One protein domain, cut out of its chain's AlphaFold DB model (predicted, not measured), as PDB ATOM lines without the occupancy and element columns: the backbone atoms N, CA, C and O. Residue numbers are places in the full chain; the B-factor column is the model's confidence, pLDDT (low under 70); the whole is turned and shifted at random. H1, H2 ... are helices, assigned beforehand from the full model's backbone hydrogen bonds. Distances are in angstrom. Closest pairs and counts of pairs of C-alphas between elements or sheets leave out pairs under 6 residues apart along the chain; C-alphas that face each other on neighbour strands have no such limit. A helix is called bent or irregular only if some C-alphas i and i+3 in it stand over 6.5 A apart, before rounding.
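AT A GLANCE: This is residues 164 to 315 of the 619 residues of a protein of Strongylocentrotus purpuratus (UniProt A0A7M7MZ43). One helix, H5, runs through the middle of the domain between two helical hairpins, H1 with H2 on one side and H6 with H7 on the other. H5 packs on H1 and on H6; of the two shorter helices, H4 packs on H2, and H3 packs on H6 and H7. The printed part has 152 residues with seven named helices, H1 to H7 in order along the chain, and no named strand; the class is all helix. It is compact, with a radius of gyration of the C-alphas of 15.4 A, and spans 45 by 35 by 27 A.

IN THESE COORDINATES: H1 is residues 164 to 181, 25.9 A long, from C-alpha 164 at (281.579, 89.464, 180.199). H2 is residues 195 to 209, 21.6 A. H3, residues 222 to 229, is 11.7 A long, and H4, residues 238 to 243, is 8.7 A. H5, residues 248 to 262, spans 20.5 A from C-alpha 248 at (274.790, 108.408, 200.828). H6, residues 265 to 285, is the longest helix, 30.2 A; it is irregular, with C-alphas 266 and 269 7.4 A apart, and has a kink of 32 degrees near residue 272. H7 is residues 292 to 310, 26.9 A, ending with C-alpha 310 at (283.419, 131.620, 184.210).

HOW THE PARTS SIT: H6 is the hub, touching H3, H5 and H7. H6 and H7 form a hairpin at a steep tilt of 45 degrees; their closest C-alphas, Gly 280 and Cys 298, are 4.2 A apart. H5 and H6 form a hairpin at a shallow tilt of 14 degrees, closest at the C-alphas of Glu 260 and Lys 268, 6.8 A. H3 touches H7, closest at the C-alphas of Ser 225 and Ile 301, 5.6 A, and touches H6 with residues 269 to 276 of H6 alone, closest at those of Val 222 and Phe 273, 5.9 A. H5 touches H1 at a steep tilt of 41 degrees, opposite ways, with the C-alphas of Val 176 and Cys 255 closest at 4.9 A. H1 and H2 form a hairpin at a shallow tilt of 16 degrees; the C-alphas of Gly 175 and Pro 195 are closest, 4.3 A. H2 touches H4, closest at the C-alphas of Cys 200 and Gln 238, 5.6 A. H5 and H7 are apart. In H1, H2, H4, H5 and H7 every O i to N i+4 pair is within hydrogen-bond range; in H3 2 of 4 are, and in H6 13 of 17.

THE WHOLE: The C-alphas farthest apart, of Glu 208 and Leu 310, are 46.6 A apart. The printed part has no cut. The links H1 to H2 and H2 to H3 are long, with 13 and 12 residues. Residues 288 to 293, of which 292 to 293 belong to H7, stand free. Mean pLDDT of the printed part is 78.0; it is under 70 at residues 182 to 190, 215 to 232, 288 to 290, 310 and 312 to 315.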
ATOM      1  N   ASN A 164     281.559  89.240 178.753       90.75
ATOM      2  CA  ASN A 164     281.579  89.464 180.199       90.75
ATOM      3  C   ASN A 164     282.122  90.866 180.555       90.75
ATOM      4  O   ASN A 164     281.656  91.466 181.517       90.75
ATOM      5  N   ALA A 165     283.024  91.427 179.740       90.44
ATOM      6  CA  ALA A 165     283.520  92.791 179.923       90.44
ATOM      7  C   ALA A 165     282.424  93.843 179.675       90.44
ATOM      8  O   ALA A 165     282.255  94.753 180.483       90.44
ATOM      9  N   GLU A 166     281.637  93.689 178.605       91.12
ATOM     10  CA  GLU A 166     280.509  94.584 178.310       91.12
ATOM     11  C   GLU A 166     279.426  94.488 179.390       91.12
ATOM     12  O   GLU A 166     278.936  95.510 179.859       91.12
ATOM     13  N   LYS A 167     279.105  93.274 179.862       93.06
ATOM     14  CA  LYS A 167     278.156  93.077 180.972       93.06
ATOM     15  C   LYS A 167     278.598  93.801 182.240       93.06
ATOM     16  O   LYS A 167     277.785  94.472 182.870       93.06
ATOM     17  N   ALA A 168     279.873  93.669 182.609       93.50
ATOM     18  CA  ALA A 168     280.413  94.347 183.780       93.50
ATOM     19  C   ALA A 168     280.332  95.873 183.625       93.50
ATOM     20  O   ALA A 168     279.822  96.539 184.522       93.50
ATOM     21  N   ARG A 169     280.721  96.414 182.460       93.56
ATOM     22  CA  ARG A 169     280.627  97.853 182.162       93.56
ATOM     23  C   ARG A 169     279.190  98.375 182.253       93.56
ATOM     24  O   ARG A 169     278.964  99.427 182.844       93.56
ATOM     25  N   VAL A 170     278.214  97.648 181.708       94.75
ATOM     26  CA  VAL A 170     276.794  98.040 181.767       94.75
ATOM     27  C   VAL A 170     276.296  98.094 183.216       94.75
ATOM     28  O   VAL A 170     275.598  99.040 183.577       94.75
ATOM     29  N   TYR A 171     276.684  97.137 184.068       95.31
ATOM     30  CA  TYR A 171     276.343  97.177 185.495       95.31
ATOM     31  C   TYR A 171     277.057  98.300 186.256       95.31
ATOM     32  O   TYR A 171     276.440  98.904 187.130       95.31
ATOM     33  N   GLU A 172     278.311  98.616 185.925       94.94
ATOM     34  CA  GLU A 172     279.013  99.774 186.497       94.94
ATOM     35  C   GLU A 172     278.289 101.080 186.138       94.94
ATOM     36  O   GLU A 172     277.982 101.869 187.026       94.94
ATOM     37  N   ILE A 173     277.928 101.274 184.864       93.88
ATOM     38  CA  ILE A 173     277.174 102.453 184.402       93.88
ATOM     39  C   ILE A 173     275.787 102.517 185.055       93.88
ATOM     40  O   ILE A 173     275.355 103.597 185.452       93.88
ATOM     41  N   LEU A 174     275.096 101.383 185.210       92.62
ATOM     42  CA  LEU A 174     273.800 101.338 185.895       92.62
ATOM     43  C   LEU A 174     273.946 101.715 187.375       92.62
ATOM     44  O   LEU A 174     273.164 102.516 187.879       92.62
ATOM     45  N   GLY A 175     274.971 101.196 188.058       92.06
ATOM     46  CA  GLY A 175     275.287 101.561 189.440       92.06
ATOM     47  C   GLY A 175     275.562 103.058 189.594       92.06
ATOM     48  O   GLY A 175     275.018 103.682 190.501       92.06
ATOM     49  N   VAL A 176     276.330 103.643 188.668       91.00
ATOM     50  CA  VAL A 176     276.577 105.093 188.600       91.00
ATOM     51  C   VAL A 176     275.270 105.863 188.414       91.00
ATOM     52  O   VAL A 176     274.988 106.785 189.176       91.00
ATOM     53  N   ALA A 177     274.455 105.481 187.429       88.19
ATOM     54  CA  ALA A 177     273.225 106.194 187.102       88.19
ATOM     55  C   ALA A 177     272.206 106.159 188.244       88.19
ATOM     56  O   ALA A 177     271.586 107.178 188.553       88.19
ATOM     57  N   VAL A 178     272.061 105.009 188.905       86.12
ATOM     58  CA  VAL A 178     271.203 104.879 190.086       86.12
ATOM     59  C   VAL A 178     271.793 105.662 191.257       86.12
ATOM     60  O   VAL A 178     271.081 106.438 191.882       86.12
ATOM     61  N   GLY A 179     273.084 105.497 191.552       85.81
ATOM     62  CA  GLY A 179     273.715 106.074 192.738       85.81
ATOM     63  C   GLY A 179     273.811 107.598 192.717       85.81
ATOM     64  O   GLY A 179     273.596 108.229 193.750       85.81
ATOM     65  N   LEU A 180     274.062 108.201 191.552       82.38
ATOM     66  CA  LEU A 180     274.125 109.660 191.444       82.38
ATOM     67  C   LEU A 180     272.743 110.327 191.446       82.38
ATOM     68  O   LEU A 180     272.622 111.430 191.968       82.38
ATOM     69  N   ASN A 181     271.708 109.663 190.919       72.88
ATOM     70  CA  ASN A 181     270.335 110.189 190.915       72.88
ATOM     71  C   ASN A 181     269.544 109.818 192.187       72.88
ATOM     72  O   ASN A 181     268.428 110.292 192.395       72.88
ATOM     73  N   ALA A 182     270.074 108.939 193.040       64.44
ATOM     74  CA  ALA A 182     269.373 108.455 194.221       64.44
ATOM     75  C   ALA A 182     269.276 109.514 195.335       64.44
ATOM     76  O   ALA A 182     270.275 109.930 195.931       64.44
ATOM     77  N   ASN A 183     268.040 109.821 195.730       63.41
ATOM     78  CA  ASN A 183     267.728 110.170 197.111       63.41
ATOM     79  C   ASN A 183     267.510 108.848 197.868       63.41
ATOM     80  O   ASN A 183     266.482 108.204 197.670       63.41
ATOM     81  N   LEU A 184     268.474 108.399 198.685       50.94
ATOM     82  CA  LEU A 184     268.467 107.049 199.294       50.94
ATOM     83  C   LEU A 184     267.273 106.770 200.231       50.94
ATOM     84  O   LEU A 184     267.063 105.632 200.648       50.94
ATOM     85  N   ASN A 185     266.449 107.780 200.521       47.41
ATOM     86  CA  ASN A 185     265.170 107.618 201.211       47.41
ATOM     87  C   ASN A 185     264.034 107.107 200.296       47.41
ATOM     88  O   ASN A 185     262.966 106.738 200.791       47.41
ATOM     89  N   ALA A 186     264.241 107.053 198.976       52.50
ATOM     90  CA  ALA A 186     263.267 106.562 198.008       52.50
ATOM     91  C   ALA A 186     263.185 105.014 197.990       52.50
ATOM     92  O   ALA A 186     264.204 104.330 198.124       52.50
ATOM     93  N   PRO A 187     261.994 104.419 197.760       49.12
ATOM     94  CA  PRO A 187     261.814 102.961 197.692       49.12
ATOM     95  C   PRO A 187     262.664 102.257 196.621       49.12
ATOM     96  O   PRO A 187     262.936 101.067 196.758       49.12
ATOM     97  N   THR A 188     263.086 102.993 195.588       50.94
ATOM     98  CA  THR A 188     263.896 102.540 194.441       50.94
ATOM     99  C   THR A 188     265.340 102.183 194.800       50.94
ATOM    100  O   THR A 188     266.046 101.606 193.986       50.94
ATOM    101  N   CYS A 189     265.798 102.492 196.016       55.84
ATOM    102  CA  CYS A 189     267.149 102.175 196.490       55.84
ATOM    103  C   CYS A 189     267.139 101.010 197.490       55.84
ATOM    104  O   CYS A 189     267.826 101.050 198.508       55.84
ATOM    105  N   ARG A 190     266.321  99.974 197.264       61.66
ATOM    106  CA  ARG A 190     266.235  98.810 198.164       61.66
ATOM    107  C   ARG A 190     266.365  97.501 197.395       61.66
ATOM    108  O   ARG A 190     265.875  97.357 196.282       61.66
ATOM    109  N   GLY A 191     267.012  96.518 198.021       73.00
ATOM    110  CA  GLY A 191     267.160  95.176 197.456       73.00
ATOM    111  C   GLY A 191     267.993  95.151 196.170       73.00
ATOM    112  O   GLY A 191     269.140  95.600 196.153       73.00
ATOM    113  N   GLU A 192     267.431  94.587 195.100       75.75
ATOM    114  CA  GLU A 192     268.139  94.374 193.830       75.75
ATOM    115  C   GLU A 192     268.351  95.637 192.988       75.75
ATOM    116  O   GLU A 192     269.217  95.629 192.116       75.75
ATOM    117  N   GLU A 193     267.600  96.708 193.256       77.31
ATOM    118  CA  GLU A 193     267.703  97.997 192.550       77.31
ATOM    119  C   GLU A 193     268.737  98.940 193.209       77.31
ATOM    120  O   GLU A 193     268.946 100.065 192.768       77.31
ATOM    121  N   HIS A 194     269.402  98.507 194.290       85.75
ATOM    122  CA  HIS A 194     270.404  99.322 194.982       85.75
ATOM    123  C   HIS A 194     271.691  99.473 194.138       85.75
ATOM    124  O   HIS A 194     272.202  98.470 193.634       85.75
ATOM    125  N   PRO A 195     272.321 100.665 194.069       88.50
ATOM    126  CA  PRO A 195     273.542 100.890 193.281       88.50
ATOM    127  C   PRO A 195     274.700  99.951 193.662       88.50
ATOM    128  O   PRO A 195     275.285  99.320 192.784       88.50
ATOM    129  N   CYS A 196     274.969  99.749 194.962       89.75
ATOM    130  CA  CYS A 196     275.931  98.733 195.427       89.75
ATOM    131  C   CYS A 196     275.650  97.330 194.871       89.75
ATOM    132  O   CYS A 196     276.592  96.611 194.561       89.75
ATOM    133  N   THR A 197     274.386  96.930 194.695       90.69
ATOM    134  CA  THR A 197     274.060  95.621 194.114       90.69
ATOM    135  C   THR A 197     274.574  95.522 192.676       90.69
ATOM    136  O   THR A 197     275.147  94.498 192.303       90.69
ATOM    137  N   HIS A 198     274.442  96.585 191.880       93.00
ATOM    138  CA  HIS A 198     274.970  96.629 190.515       93.00
ATOM    139  C   HIS A 198     276.506  96.618 190.487       93.00
ATOM    140  O   HIS A 198     277.090  95.824 189.748       93.00
ATOM    141  N   PHE A 199     277.170  97.391 191.353       93.62
ATOM    142  CA  PHE A 199     278.635  97.351 191.467       93.62
ATOM    143  C   PHE A 199     279.150  95.973 191.908       93.62
ATOM    144  O   PHE A 199     280.094  95.446 191.319       93.62
ATOM    145  N   CYS A 200     278.491  95.326 192.870       92.38
ATOM    146  CA  CYS A 200     278.834  93.973 193.309       92.38
ATOM    147  C   CYS A 200     278.636  92.925 192.197       92.38
ATOM    148  O   CYS A 200     279.454  92.007 192.070       92.38
ATOM    149  N   ARG A 201     277.603  93.067 191.349       93.06
ATOM    150  CA  ARG A 201     277.429  92.230 190.145       93.06
ATOM    151  C   ARG A 201     278.597  92.417 189.173       93.06
ATOM    152  O   ARG A 201     279.174  91.423 188.736       93.06
ATOM    153  N   ALA A 202     278.998  93.657 188.889       93.38
ATOM    154  CA  ALA A 202     280.149  93.937 188.029       93.38
ATOM    155  C   ALA A 202     281.461  93.359 188.591       93.38
ATOM    156  O   ALA A 202     282.192  92.676 187.873       93.38
ATOM    157  N   LEU A 203     281.729  93.551 189.888       92.19
ATOM    158  CA  LEU A 203     282.908  93.000 190.570       92.19
ATOM    159  C   LEU A 203     282.960  91.471 190.511       92.19
ATOM    160  O   LEU A 203     284.031  90.901 190.293       92.19
ATOM    161  N   SER A 204     281.813  90.806 190.673       93.06
ATOM    162  CA  SER A 204     281.722  89.345 190.563       93.06
ATOM    163  C   SER A 204     282.112  88.883 189.159       93.06
ATOM    164  O   SER A 204     282.956  88.000 189.019       93.06
ATOM    165  N   ILE A 205     281.609  89.558 188.119       91.81
ATOM    166  CA  ILE A 205     281.958  89.259 186.723       91.81
ATOM    167  C   ILE A 205     283.458  89.466 186.471       91.81
ATOM    168  O   ILE A 205     284.097  88.591 185.878       91.81
ATOM    169  N   HIS A 206     284.038  90.577 186.940       89.88
ATOM    170  CA  HIS A 206     285.475  90.850 186.804       89.88
ATOM    171  C   HIS A 206     286.321  89.754 187.459       89.88
ATOM    172  O   HIS A 206     287.248  89.228 186.837       89.88
ATOM    173  N   LYS A 207     285.969  89.368 188.692       89.00
ATOM    174  CA  LYS A 207     286.693  88.366 189.484       89.00
ATOM    175  C   LYS A 207     286.601  86.968 188.877       89.00
ATOM    176  O   LYS A 207     287.623  86.305 188.730       89.00
ATOM    177  N   GLU A 208     285.400  86.528 188.512       92.12
ATOM    178  CA  GLU A 208     285.157  85.190 187.956       92.12
ATOM    179  C   GLU A 208     285.833  84.988 186.596       92.12
ATOM    180  O   GLU A 208     286.217  83.872 186.255       92.12
ATOM    181  N   ASN A 209     286.013  86.066 185.829       90.19
ATOM    182  CA  ASN A 209     286.522  86.001 184.460       90.19
ATOM    183  C   ASN A 209     287.938  86.569 184.294       90.19
ATOM    184  O   ASN A 209     288.438  86.625 183.173       90.19
ATOM    185  N   SER A 210     288.593  86.985 185.386       87.38
ATOM    186  CA  SER A 210     289.910  87.647 185.356       87.38
ATOM    187  C   SER A 210     289.961  88.855 184.406       87.38
ATOM    188  O   SER A 210     290.967  89.100 183.735       87.38
ATOM    189  N   ILE A 211     288.860  89.606 184.330       85.69
ATOM    190  CA  ILE A 211     288.725  90.781 183.466       85.69
ATOM    191  C   ILE A 211     289.213  92.002 184.237       85.69
ATOM    192  O   ILE A 211     288.861  92.207 185.398       85.69
ATOM    193  N   LYS A 212     290.051  92.817 183.592       81.25
ATOM    194  CA  LYS A 212     290.426  94.114 184.153       81.25
ATOM    195  C   LYS A 212     289.252  95.083 184.001       81.25
ATOM    196  O   LYS A 212     288.665  95.111 182.917       81.25
ATOM    197  N   PRO A 213     288.949  95.898 185.026       77.38
ATOM    198  CA  PRO A 213     287.924  96.923 184.914       77.38
ATOM    199  C   PRO A 213     288.180  97.817 183.703       77.38
ATOM    200  O   PRO A 213     289.328  98.176 183.421       77.38
ATOM    201  N   TYR A 214     287.111  98.150 182.978       75.69
ATOM    202  CA  TYR A 214     287.190  99.078 181.856       75.69
ATOM    203  C   TYR A 214     287.744 100.408 182.366       75.69
ATOM    204  O   TYR A 214     287.298 100.881 183.407       75.69
ATOM    205  N   GLY A 215     288.723 100.987 181.675       66.38
ATOM    206  CA  GLY A 215     289.342 102.240 182.082       66.38
ATOM    207  C   GLY A 215     289.488 103.174 180.898       66.38
ATOM    208  O   GLY A 215     290.287 102.907 180.003       66.38
ATOM    209  N   ASN A 216     288.735 104.269 180.910       65.56
ATOM    210  CA  ASN A 216     289.017 105.412 180.060       65.56
ATOM    211  C   ASN A 216     290.068 106.297 180.756       65.56
ATOM    212  O   ASN A 216     289.875 106.703 181.900       65.56
ATOM    213  N   HIS A 217     291.208 106.540 180.100       54.72
ATOM    214  CA  HIS A 217     292.356 107.239 180.694       54.72
ATOM    215  C   HIS A 217     292.339 108.766 180.496       54.72
ATOM    216  O   HIS A 217     293.193 109.443 181.070       54.72
ATOM    217  N   GLY A 218     291.399 109.312 179.715       57.19
ATOM    218  CA  GLY A 218     291.162 110.757 179.665       57.19
ATOM    219  C   GLY A 218     290.567 111.226 180.992       57.19
ATOM    220  O   GLY A 218     289.595 110.631 181.450       57.19
ATOM    221  N   LYS A 219     291.164 112.236 181.634       61.91
ATOM    222  CA  LYS A 219     290.608 112.869 182.839       61.91
ATOM    223  C   LYS A 219     289.679 113.997 182.407       61.91
ATOM    224  O   LYS A 219     290.133 114.864 181.664       61.91
ATOM    225  N   SER A 220     288.434 114.002 182.880       65.06
ATOM    226  CA  SER A 220     287.557 115.170 182.717       65.06
ATOM    227  C   SER A 220     288.141 116.396 183.428       65.06
ATOM    228  O   SER A 220     288.924 116.260 184.374       65.06
ATOM    229  N   GLU A 221     287.758 117.607 183.021       61.59
ATOM    230  CA  GLU A 221     288.120 118.813 183.784       61.59
ATOM    231  C   GLU A 221     287.500 118.777 185.192       61.59
ATOM    232  O   GLU A 221     288.112 119.218 186.164       61.59
ATOM    233  N   VAL A 222     286.349 118.109 185.322       57.50
ATOM    234  CA  VAL A 222     285.676 117.793 186.590       57.50
ATOM    235  C   VAL A 222     286.545 116.917 187.507       57.50
ATOM    236  O   VAL A 222     286.505 117.069 188.727       57.50
ATOM    237  N   ALA A 223     287.381 116.029 186.947       60.53
ATOM    238  CA  ALA A 223     288.324 115.175 187.685       60.53
ATOM    239  C   ALA A 223     289.314 115.970 188.554       60.53
ATOM    240  O   ALA A 223     289.836 115.430 189.532       60.53
ATOM    241  N   ALA A 224     289.568 117.243 188.228       60.56
ATOM    242  CA  ALA A 224     290.367 118.136 189.064       60.56
ATOM    243  C   ALA A 224     289.632 118.503 190.363       60.56
ATOM    244  O   ALA A 224     290.218 118.354 191.436       60.56
ATOM    245  N   SER A 225     288.340 118.832 190.297       59.41
ATOM    246  CA  SER A 225     287.498 119.056 191.483       59.41
ATOM    247  C   SER A 225     287.321 117.797 192.319       59.41
ATOM    248  O   SER A 225     287.258 117.855 193.546       59.41
ATOM    249  N   PHE A 226     287.371 116.629 191.674       61.19
ATOM    250  CA  PHE A 226     287.433 115.351 192.376       61.19
ATOM    251  C   PHE A 226     288.739 115.084 193.112       61.19
ATOM    252  O   PHE A 226     288.750 114.283 194.048       61.19
ATOM    253  N   SER A 227     289.846 115.725 192.730       55.03
ATOM    254  CA  SER A 227     291.129 115.508 193.401       55.03
ATOM    255  C   SER A 227     291.095 115.920 194.882       55.03
ATOM    256  O   SER A 227     291.793 115.321 195.698       55.03
ATOM    257  N   LEU A 228     290.191 116.824 195.269       54.09
ATOM    258  CA  LEU A 228     289.927 117.161 196.673       54.09
ATOM    259  C   LEU A 228     289.225 116.043 197.460       54.09
ATOM    260  O   LEU A 228     289.398 115.963 198.671       54.09
ATOM    261  N   PHE A 229     288.508 115.137 196.787       56.22
ATOM    262  CA  PHE A 229     287.974 113.900 197.375       56.22
ATOM    263  C   PHE A 229     288.972 112.722 197.309       56.22
ATOM    264  O   PHE A 229     288.716 111.652 197.871       56.22
ATOM    265  N   SER A 230     290.096 112.876 196.593       46.53
ATOM    266  CA  SER A 230     290.897 111.763 196.040       46.53
ATOM    267  C   SER A 230     291.824 111.014 196.995       46.53
ATOM    268  O   SER A 230     292.552 110.118 196.560       46.53
ATOM    269  N   GLU A 231     291.763 111.275 198.301       54.31
ATOM    270  CA  GLU A 231     292.268 110.277 199.251       54.31
ATOM    271  C   GLU A 231     291.406 109.002 199.229       54.31
ATOM    272  O   GLU A 231     291.884 107.907 199.550       54.31
ATOM    273  N   THR A 232     290.151 109.113 198.777       62.41
ATOM    274  CA  THR A 232     289.272 107.964 198.577       62.41
ATOM    275  C   THR A 232     289.723 107.145 197.367       62.41
ATOM    276  O   THR A 232     289.689 107.570 196.213       62.41
ATOM    277  N   LYS A 233     290.182 105.920 197.636       73.50
ATOM    278  CA  LYS A 233     290.428 104.925 196.589       73.50
ATOM    279  C   LYS A 233     289.092 104.326 196.161       73.50
ATOM    280  O   LYS A 233     288.236 104.084 197.011       73.50
ATOM    281  N   GLU A 234     288.945 104.055 194.864       84.19
ATOM    282  CA  GLU A 234     287.784 103.323 194.342       84.19
ATOM    283  C   GLU A 234     287.630 101.994 195.100       84.19
ATOM    284  O   GLU A 234     288.619 101.269 195.276       84.19
ATOM    285  N   CYS A 235     286.414 101.688 195.552       85.38
ATOM    286  CA  CYS A 235     286.066 100.429 196.206       85.38
ATOM    287  C   CYS A 235     286.417  99.241 195.300       85.38
ATOM    288  O   CYS A 235     285.987  99.165 194.147       85.38
ATOM    289  N   LYS A 236     287.187  98.284 195.824       85.62
ATOM    290  CA  LYS A 236     287.701  97.136 195.051       85.62
ATOM    291  C   LYS A 236     287.036  95.824 195.426       85.62
ATOM    292  O   LYS A 236     287.153  94.849 194.683       85.62
ATOM    293  N   THR A 237     286.387  95.773 196.584       87.62
ATOM    294  CA  THR A 237     285.788  94.559 197.126       87.62
ATOM    295  C   THR A 237     284.297  94.742 197.377       87.62
ATOM    296  O   THR A 237     283.802  95.853 197.542       87.62
ATOM    297  N   GLN A 238     283.568  93.627 197.415       87.94
ATOM    298  CA  GLN A 238     282.157  93.623 197.800       87.94
ATOM    299  C   GLN A 238     281.952  94.126 199.239       87.94
ATOM    300  O   GLN A 238     280.942  94.759 199.521       87.94
ATOM    301  N   GLU A 239     282.917  93.878 200.129       88.62
ATOM    302  CA  GLU A 239     282.899  94.374 201.507       88.62
ATOM    303  C   GLU A 239     282.989  95.906 201.550       88.62
ATOM    304  O   GLU A 239     282.211  96.537 202.261       88.62
ATOM    305  N   ASP A 240     283.848  96.512 200.721       88.81
ATOM    306  CA  ASP A 240     283.968  97.973 200.626       88.81
ATOM    307  C   ASP A 240     282.615  98.619 200.274       88.81
ATOM    308  O   ASP A 240     282.198  99.586 200.911       88.81
ATOM    309  N   TRP A 241     281.905  98.057 199.287       88.44
ATOM    310  CA  TRP A 241     280.603  98.562 198.835       88.44
ATOM    311  C   TRP A 241     279.476  98.339 199.848       88.44
ATOM    312  O   TRP A 241     278.567  99.164 199.934       88.44
ATOM    313  N   GLU A 242     279.507  97.244 200.609       86.38
ATOM    314  CA  GLU A 242     278.537  97.010 201.685       86.38
ATOM    315  C   GLU A 242     278.775  97.957 202.873       86.38
ATOM    316  O   GLU A 242     277.808  98.460 203.442       86.38
ATOM    317  N   ASN A 243     280.033  98.291 203.186       86.81
ATOM    318  CA  ASN A 243     280.375  99.213 204.276       86.81
ATOM    319  C   ASN A 243     279.868 100.644 204.043       86.81
ATOM    320  O   ASN A 243     279.504 101.329 204.995       86.81
ATOM    321  N   ILE A 244     279.814 101.095 202.786       85.25
ATOM    322  CA  ILE A 244     279.343 102.445 202.427       85.25
ATOM    323  C   ILE A 244     277.869 102.484 202.013       85.25
ATOM    324  O   ILE A 244     277.335 103.549 201.723       85.25
ATOM    325  N   LYS A 245     277.194 101.333 201.958       83.94
ATOM    326  CA  LYS A 245     275.842 101.190 201.397       83.94
ATOM    327  C   LYS A 245     274.801 102.082 202.070       83.94
ATOM    328  O   LYS A 245     273.894 102.571 201.410       83.94
ATOM    329  N   SER A 246     274.927 102.273 203.382       81.38
ATOM    330  CA  SER A 246     274.043 103.135 204.172       81.38
ATOM    331  C   SER A 246     274.467 104.606 204.184       81.38
ATOM    332  O   SER A 246     273.687 105.441 204.633       81.38
ATOM    333  N   ASP A 247     275.682 104.929 203.734       80.88
ATOM    334  CA  ASP A 247     276.197 106.296 203.695       80.88
ATOM    335  C   ASP A 247     276.070 106.882 202.283       80.88
ATOM    336  O   ASP A 247     276.883 106.624 201.392       80.88
ATOM    337  N   GLN A 248     275.051 107.725 202.096       78.94
ATOM    338  CA  GLN A 248     274.790 108.408 200.828       78.94
ATOM    339  C   GLN A 248     275.990 109.202 200.320       78.94
ATOM    340  O   GLN A 248     276.186 109.303 199.107       78.94
ATOM    341  N   TRP A 249     276.776 109.769 201.233       79.00
ATOM    342  CA  TRP A 249     277.899 110.617 200.876       79.00
ATOM    343  C   TRP A 249     279.032 109.796 200.267       79.00
ATOM    344  O   TRP A 249     279.396 109.999 199.107       79.00
ATOM    345  N   SER A 250     279.520 108.798 201.008       81.50
ATOM    346  CA  SER A 250     280.549 107.881 200.517       81.50
ATOM    347  C   SER A 250     280.113 107.150 199.249       81.50
ATOM    348  O   SER A 250     280.916 106.988 198.331       81.50
ATOM    349  N   LEU A 251     278.840 106.759 199.152       85.25
ATOM    350  CA  LEU A 251     278.307 106.110 197.960       85.25
ATOM    351  C   LEU A 251     278.355 107.020 196.725       85.25
ATOM    352  O   LEU A 251     278.832 106.576 195.679       85.25
ATOM    353  N   LYS A 252     277.890 108.275 196.826       84.81
ATOM    354  CA  LYS A 252     277.938 109.237 195.708       84.81
ATOM    355  C   LYS A 252     279.387 109.498 195.274       84.81
ATOM    356  O   LYS A 252     279.670 109.414 194.080       84.81
ATOM    357  N   ASN A 253     280.311 109.678 196.223       82.44
ATOM    358  CA  ASN A 253     281.748 109.811 195.938       82.44
ATOM    359  C   ASN A 253     282.298 108.630 195.132       82.44
ATOM    360  O   ASN A 253     282.964 108.817 194.114       82.44
ATOM    361  N   GLN A 254     281.967 107.401 195.531       86.88
ATOM    362  CA  GLN A 254     282.394 106.209 194.800       86.88
ATOM    363  C   GLN A 254     281.732 106.100 193.423       86.88
ATOM    364  O   GLN A 254     282.398 105.738 192.454       86.88
ATOM    365  N   CYS A 255     280.455 106.474 193.291       88.94
ATOM    366  CA  CYS A 255     279.783 106.521 191.991       88.94
ATOM    367  C   CYS A 255     280.484 107.483 191.032       88.94
ATOM    368  O   CYS A 255     280.637 107.163 189.858       88.94
ATOM    369  N   PHE A 256     280.958 108.627 191.516       86.19
ATOM    370  CA  PHE A 256     281.712 109.555 190.689       86.19
ATOM    371  C   PHE A 256     283.068 109.010 190.227       86.19
ATOM    372  O   PHE A 256     283.404 109.144 189.051       86.19
ATOM    373  N   LEU A 257     283.821 108.350 191.115       84.75
ATOM    374  CA  LEU A 257     285.089 107.704 190.751       84.75
ATOM    375  C   LEU A 257     284.877 106.631 189.677       84.75
ATOM    376  O   LEU A 257     285.612 106.578 188.688       84.75
ATOM    377  N   VAL A 258     283.835 105.809 189.838       89.06
ATOM    378  CA  VAL A 258     283.479 104.804 188.834       89.06
ATOM    379  C   VAL A 258     283.033 105.480 187.537       89.06
ATOM    380  O   VAL A 258     283.478 105.062 186.472       89.06
ATOM    381  N   ALA A 259     282.222 106.543 187.595       88.38
ATOM    382  CA  ALA A 259     281.765 107.293 186.421       88.38
ATOM    383  C   ALA A 259     282.939 107.829 185.591       88.38
ATOM    384  O   ALA A 259     282.983 107.618 184.379       88.38
ATOM    385  N   GLU A 260     283.920 108.446 186.253       84.94
ATOM    386  CA  GLU A 260     285.142 108.945 185.621       84.94
ATOM    387  C   GLU A 260     285.923 107.813 184.939       84.94
ATOM    388  O   GLU A 260     286.502 107.994 183.870       84.94
ATOM    389  N   ARG A 261     285.902 106.604 185.501       87.25
ATOM    390  CA  ARG A 261     286.564 105.443 184.902       87.25
ATOM    391  C   ARG A 261     285.798 104.861 183.705       87.25
ATOM    392  O   ARG A 261     286.433 104.471 182.719       87.25
ATOM    393  N   VAL A 262     284.470 104.740 183.789       89.50
ATOM    394  CA  VAL A 262     283.674 103.909 182.857       89.50
ATOM    395  C   VAL A 262     282.980 104.676 181.735       89.50
ATOM    396  O   VAL A 262     282.666 104.075 180.697       89.50
ATOM    397  N   LEU A 263     282.728 105.976 181.919       88.94
ATOM    398  CA  LEU A 263     282.012 106.782 180.935       88.94
ATOM    399  C   LEU A 263     282.927 107.223 179.771       88.94
ATOM    400  O   LEU A 263     284.117 107.497 179.973       88.94
ATOM    401  N   PRO A 264     282.392 107.280 178.534       86.69
ATOM    402  CA  PRO A 264     283.076 107.884 177.389       86.69
ATOM    403  C   PRO A 264     283.394 109.362 177.623       86.69
ATOM    404  O   PRO A 264     282.627 110.061 178.283       86.69
ATOM    405  N   GLU A 265     284.512 109.829 177.070       81.50
ATOM    406  CA  GLU A 265     285.024 111.194 177.273       81.50
ATOM    407  C   GLU A 265     284.014 112.250 176.808       81.50
ATOM    408  O   GLU A 265     283.791 113.240 177.496       81.50
ATOM    409  N   GLU A 266     283.293 111.952 175.728       79.00
ATOM    410  CA  GLU A 266     282.305 112.817 175.083       79.00
ATOM    411  C   GLU A 266     281.123 113.186 175.991       79.00
ATOM    412  O   GLU A 266     280.467 114.200 175.761       79.00
ATOM    413  N   ILE A 267     280.826 112.370 177.010       80.69
ATOM    414  CA  ILE A 267     279.701 112.620 177.922       80.69
ATOM    415  C   ILE A 267     280.110 112.910 179.358       80.69
ATOM    416  O   ILE A 267     279.244 113.329 180.125       80.69
ATOM    417  N   LYS A 268     281.377 112.697 179.736       80.19
ATOM    418  CA  LYS A 268     281.838 112.862 181.124       80.19
ATOM    419  C   LYS A 268     281.481 114.236 181.670       80.19
ATOM    420  O   LYS A 268     280.805 114.303 182.691       80.19
ATOM    421  N   ASP A 269     281.838 115.297 180.952       74.69
ATOM    422  CA  ASP A 269     281.575 116.663 181.403       74.69
ATOM    423  C   ASP A 269     280.068 116.902 181.522       74.69
ATOM    424  O   ASP A 269     279.570 117.219 182.594       74.69
ATOM    425  N   SER A 270     279.291 116.619 180.475       73.69
ATOM    426  CA  SER A 270     277.837 116.853 180.503       73.69
ATOM    427  C   SER A 270     277.070 116.015 181.543       73.69
ATOM    428  O   SER A 270     276.050 116.465 182.067       73.69
ATOM    429  N   TYR A 271     277.529 114.795 181.845       78.81
ATOM    430  CA  TYR A 271     276.827 113.865 182.730       78.81
ATOM    431  C   TYR A 271     277.263 113.984 184.191       78.81
ATOM    432  O   TYR A 271     276.407 114.003 185.080       78.81
ATOM    433  N   ILE A 272     278.577 114.031 184.434       78.62
ATOM    434  CA  ILE A 272     279.177 114.013 185.772       78.62
ATOM    435  C   ILE A 272     279.136 115.411 186.383       78.62
ATOM    436  O   ILE A 272     278.688 115.548 187.518       78.62
ATOM    437  N   PHE A 273     279.548 116.440 185.639       74.88
ATOM    438  CA  PHE A 273     279.787 117.781 186.177       74.88
ATOM    439  C   PHE A 273     278.610 118.326 186.992       74.88
ATOM    440  O   PHE A 273     278.758 118.675 188.161       74.88
ATOM    441  N   ARG A 274     277.413 118.333 186.398       73.75
ATOM    442  CA  ARG A 274     276.219 118.895 187.040       73.75
ATOM    443  C   ARG A 274     275.878 118.174 188.350       73.75
ATOM    444  O   ARG A 274     275.518 118.815 189.329       73.75
ATOM    445  N   ARG A 275     276.078 116.853 188.393       80.19
ATOM    446  CA  ARG A 275     275.857 116.016 189.586       80.19
ATOM    447  C   ARG A 275     276.897 116.281 190.674       80.19
ATOM    448  O   ARG A 275     276.572 116.215 191.854       80.19
ATOM    449  N   VAL A 276     278.140 116.575 190.295       79.81
ATOM    450  CA  VAL A 276     279.220 116.932 191.235       79.81
ATOM    451  C   VAL A 276     278.939 118.249 191.908       79.81
ATOM    452  O   VAL A 276     279.084 118.355 193.124       79.81
ATOM    453  N   PHE A 277     278.513 119.230 191.119       78.12
ATOM    454  CA  PHE A 277     278.136 120.516 191.658       78.12
ATOM    455  C   PHE A 277     276.998 120.375 192.672       78.12
ATOM    456  O   PHE A 277     277.126 120.857 193.791       78.12
ATOM    457  N   GLU A 278     275.934 119.643 192.331       77.00
ATOM    458  CA  GLU A 278     274.850 119.342 193.275       77.00
ATOM    459  C   GLU A 278     275.340 118.611 194.519       77.00
ATOM    460  O   GLU A 278     274.911 118.925 195.619       77.00
ATOM    461  N   HIS A 279     276.252 117.652 194.369       80.06
ATOM    462  CA  HIS A 279     276.802 116.935 195.511       80.06
ATOM    463  C   HIS A 279     277.587 117.858 196.452       80.06
ATOM    464  O   HIS A 279     277.420 117.774 197.671       80.06
ATOM    465  N   GLY A 280     278.407 118.754 195.895       80.81
ATOM    466  CA  GLY A 280     279.092 119.799 196.652       80.81
ATOM    467  C   GLY A 280     278.093 120.736 197.322       80.81
ATOM    468  O   GLY A 280     278.180 120.971 198.523       80.81
ATOM    469  N   LEU A 281     277.085 121.194 196.583       78.75
ATOM    470  CA  LEU A 281     276.055 122.083 197.099       78.75
ATOM    471  C   LEU A 281     275.250 121.433 198.229       78.75
ATOM    472  O   LEU A 281     275.129 122.032 199.289       78.75
ATOM    473  N   ASP A 282     274.787 120.194 198.066       78.06
ATOM    474  CA  ASP A 282     274.131 119.404 199.118       78.06
ATOM    475  C   ASP A 282     274.992 119.360 200.386       78.06
ATOM    476  O   ASP A 282     274.490 119.476 201.504       78.06
ATOM    477  N   GLY A 283     276.306 119.189 200.222       77.62
ATOM    478  CA  GLY A 283     277.245 119.158 201.333       77.62
ATOM    479  C   GLY A 283     277.486 120.511 202.006       77.62
ATOM    480  O   GLY A 283     277.803 120.513 203.195       77.62
ATOM    481  N   VAL A 284     277.296 121.630 201.297       79.06
ATOM    482  CA  VAL A 284     277.274 122.985 201.881       79.06
ATOM    483  C   VAL A 284     275.940 123.263 202.579       79.06
ATOM    484  O   VAL A 284     275.934 123.762 203.698       79.06
ATOM    485  N   MET A 285     274.815 122.934 201.938       73.81
ATOM    486  CA  MET A 285     273.466 123.313 202.383       73.81
ATOM    487  C   MET A 285     272.901 122.419 203.496       73.81
ATOM    488  O   MET A 285     272.001 122.833 204.225       73.81
ATOM    489  N   PHE A 286     273.379 121.176 203.600       71.31
ATOM    490  CA  PHE A 286     272.885 120.174 204.550       71.31
ATOM    491  C   PHE A 286     274.035 119.550 205.348       71.31
ATOM    492  O   PHE A 286     274.058 118.341 205.596       71.31
ATOM    493  N   HIS A 287     275.005 120.373 205.752       70.81
ATOM    494  CA  HIS A 287     276.210 119.921 206.451       70.81
ATOM    495  C   HIS A 287     275.929 119.354 207.853       70.81
ATOM    496  O   HIS A 287     276.754 118.610 208.382       70.81
ATOM    497  N   LYS A 288     274.751 119.630 208.435       63.44
ATOM    498  CA  LYS A 288     274.340 119.216 209.793       63.44
ATOM    499  C   LYS A 288     274.824 117.812 210.181       63.44
ATOM    500  O   LYS A 288     274.329 116.797 209.693       63.44
ATOM    501  N   GLY A 289     275.775 117.770 211.118       60.59
ATOM    502  CA  GLY A 289     276.358 116.534 211.653       60.59
ATOM    503  C   GLY A 289     277.629 116.038 210.951       60.59
ATOM    504  O   GLY A 289     278.096 114.946 211.276       60.59
ATOM    505  N   ARG A 290     278.206 116.806 210.018       68.75
ATOM    506  CA  ARG A 290     279.492 116.519 209.355       68.75
ATOM    507  C   ARG A 290     280.613 117.405 209.922       68.75
ATOM    508  O   ARG A 290     280.365 118.297 210.725       68.75
ATOM    509  N   ASN A 291     281.874 117.142 209.565       73.19
ATOM    510  CA  ASN A 291     283.030 117.900 210.076       73.19
ATOM    511  C   ASN A 291     283.352 119.138 209.208       73.19
ATOM    512  O   ASN A 291     283.044 119.151 208.018       73.19
ATOM    513  N   GLN A 292     284.019 120.159 209.767       75.88
ATOM    514  CA  GLN A 292     284.402 121.401 209.057       75.88
ATOM    515  C   GLN A 292     285.108 121.154 207.714       75.88
ATOM    516  O   GLN A 292     284.937 121.892 206.747       75.88
ATOM    517  N   GLU A 293     285.916 120.099 207.666       75.88
ATOM    518  CA  GLU A 293     286.646 119.675 206.478       75.88
ATOM    519  C   GLU A 293     285.698 119.330 205.323       75.88
ATOM    520  O   GLU A 293     285.924 119.779 204.200       75.88
ATOM    521  N   THR A 294     284.587 118.641 205.608       73.06
ATOM    522  CA  THR A 294     283.557 118.350 204.605       73.06
ATOM    523  C   THR A 294     282.960 119.640 204.044       73.06
ATOM    524  O   THR A 294     282.868 119.769 202.829       73.06
ATOM    525  N   LEU A 295     282.612 120.623 204.887       76.62
ATOM    526  CA  LEU A 295     282.061 121.909 204.430       76.62
ATOM    527  C   LEU A 295     283.046 122.641 203.504       76.62
ATOM    528  O   LEU A 295     282.670 123.132 202.440       76.62
ATOM    529  N   SER A 296     284.327 122.661 203.883       79.06
ATOM    530  CA  SER A 296     285.392 123.292 203.098       79.06
ATOM    531  C   SER A 296     285.582 122.628 201.730       79.06
ATOM    532  O   SER A 296     285.653 123.330 200.718       79.06
ATOM    533  N   GLN A 297     285.601 121.291 201.686       78.19
ATOM    534  CA  GLN A 297     285.680 120.514 200.444       78.19
ATOM    535  C   GLN A 297     284.467 120.774 199.544       78.19
ATOM    536  O   GLN A 297     284.626 121.079 198.363       78.19
ATOM    537  N   CYS A 298     283.263 120.724 200.119       79.31
ATOM    538  CA  CYS A 298     281.995 120.971 199.430       79.31
ATOM    539  C   CYS A 298     281.966 122.347 198.769       79.31
ATOM    540  O   CYS A 298     281.642 122.479 197.589       79.31
ATOM    541  N   SER A 299     282.401 123.368 199.500       81.50
ATOM    542  CA  SER A 299     282.480 124.708 198.944       81.50
ATOM    543  C   SER A 299     283.554 124.858 197.871       81.50
ATOM    544  O   SER A 299     283.346 125.553 196.877       81.50
ATOM    545  N   GLN A 300     284.698 124.186 198.020       82.44
ATOM    546  CA  GLN A 300     285.738 124.216 196.996       82.44
ATOM    547  C   GLN A 300     285.233 123.661 195.658       82.44
ATOM    548  O   GLN A 300     285.498 124.260 194.618       82.44
ATOM    549  N   ILE A 301     284.441 122.588 195.686       80.31
ATOM    550  CA  ILE A 301     283.802 122.025 194.487       80.31
ATOM    551  C   ILE A 301     282.861 123.034 193.846       80.31
ATOM    552  O   ILE A 301     282.900 123.227 192.630       80.31
ATOM    553  N   CYS A 302     282.040 123.700 194.660       82.44
ATOM    554  CA  CYS A 302     281.155 124.745 194.171       82.44
ATOM    555  C   CYS A 302     281.952 125.880 193.513       82.44
ATOM    556  O   CYS A 302     281.614 126.291 192.406       82.44
ATOM    557  N   ARG A 303     283.047 126.337 194.136       81.81
ATOM    558  CA  ARG A 303     283.919 127.384 193.578       81.81
ATOM    559  C   ARG A 303     284.536 126.992 192.241       81.81
ATOM    560  O   ARG A 303     284.501 127.785 191.306       81.81
ATOM    561  N   GLU A 304     285.088 125.790 192.137       79.62
ATOM    562  CA  GLU A 304     285.696 125.313 190.889       79.62
ATOM    563  C   GLU A 304     284.655 125.126 189.782       79.62
ATOM    564  O   GLU A 304     284.903 125.479 188.633       79.62
ATOM    565  N   SER A 305     283.455 124.667 190.138       77.81
ATOM    566  CA  SER A 305     282.338 124.543 189.199       77.81
ATOM    567  C   SER A 305     281.889 125.905 188.659       77.81
ATOM    568  O   SER A 305     281.708 126.061 187.452       77.81
ATOM    569  N   ILE A 306     281.781 126.913 189.532       77.44
ATOM    570  CA  ILE A 306     281.501 128.303 189.137       77.44
ATOM    571  C   ILE A 306     282.635 128.845 188.246       77.44
ATOM    572  O   ILE A 306     282.373 129.531 187.261       77.44
ATOM    573  N   GLN A 307     283.894 128.503 188.541       77.50
ATOM    574  CA  GLN A 307     285.051 128.906 187.737       77.50
ATOM    575  C   GLN A 307     285.048 128.296 186.324       77.50
ATOM    576  O   GLN A 307     285.458 128.952 185.367       77.50
ATOM    577  N   LEU A 308     284.552 127.073 186.156       74.62
ATOM    578  CA  LEU A 308     284.418 126.464 184.831       74.62
ATOM    579  C   LEU A 308     283.315 127.140 183.997       74.62
ATOM    580  O   LEU A 308     283.500 127.349 182.796       74.62
ATOM    581  N   GLU A 309     282.208 127.569 184.619       71.81
ATOM    582  CA  GLU A 309     281.232 128.446 183.949       71.81
ATOM    583  C   GLU A 309     281.853 129.798 183.575       71.81
ATOM    584  O   GLU A 309     281.658 130.278 182.457       71.81
ATOM    585  N   LEU A 310     282.677 130.375 184.460       69.50
ATOM    586  CA  LEU A 310     283.419 131.620 184.210       69.50
ATOM    587  C   LEU A 310     284.372 131.534 183.009       69.50
ATOM    588  O   LEU A 310     284.629 132.545 182.354       69.50
ATOM    589  N   GLU A 311     284.910 130.352 182.724       71.06
ATOM    590  CA  GLU A 311     285.810 130.092 181.597       71.06
ATOM    591  C   GLU A 311     285.060 129.730 180.303       71.06
ATOM    592  O   GLU A 311     285.695 129.387 179.307       71.06
ATOM    593  N   SER A 312     283.719 129.818 180.293       67.50
ATOM    594  CA  SER A 312     282.851 129.413 179.169       67.50
ATOM    595  C   SER A 312     283.049 127.956 178.735       67.50
ATOM    596  O   SER A 312     282.710 127.568 177.617       67.50
ATOM    597  N   LYS A 313     283.579 127.128 179.640       66.19
ATOM    598  CA  LYS A 313     283.677 125.675 179.459       66.19
ATOM    599  C   LYS A 313     282.326 124.994 179.683       66.19
ATOM    600  O   LYS A 313     282.150 123.831 179.334       66.19
ATOM    601  N   LEU A 314     281.364 125.735 180.235       65.31
ATOM    602  CA  LEU A 314     280.013 125.297 180.556       65.31
ATOM    603  C   LEU A 314     278.981 126.349 180.150       65.31
ATOM    604  O   LEU A 314     279.300 127.524 179.966       65.31
ATOM    605  N   GLU A 315     277.729 125.910 180.024       64.75
ATOM    606  CA  GLU A 315     276.593 126.800 179.783       64.75
ATOM    607  C   GLU A 315     276.271 127.590 181.058       64.75
ATOM    608  O   GLU A 315     276.059 126.997 182.119       64.75
TER     609      GLU A 315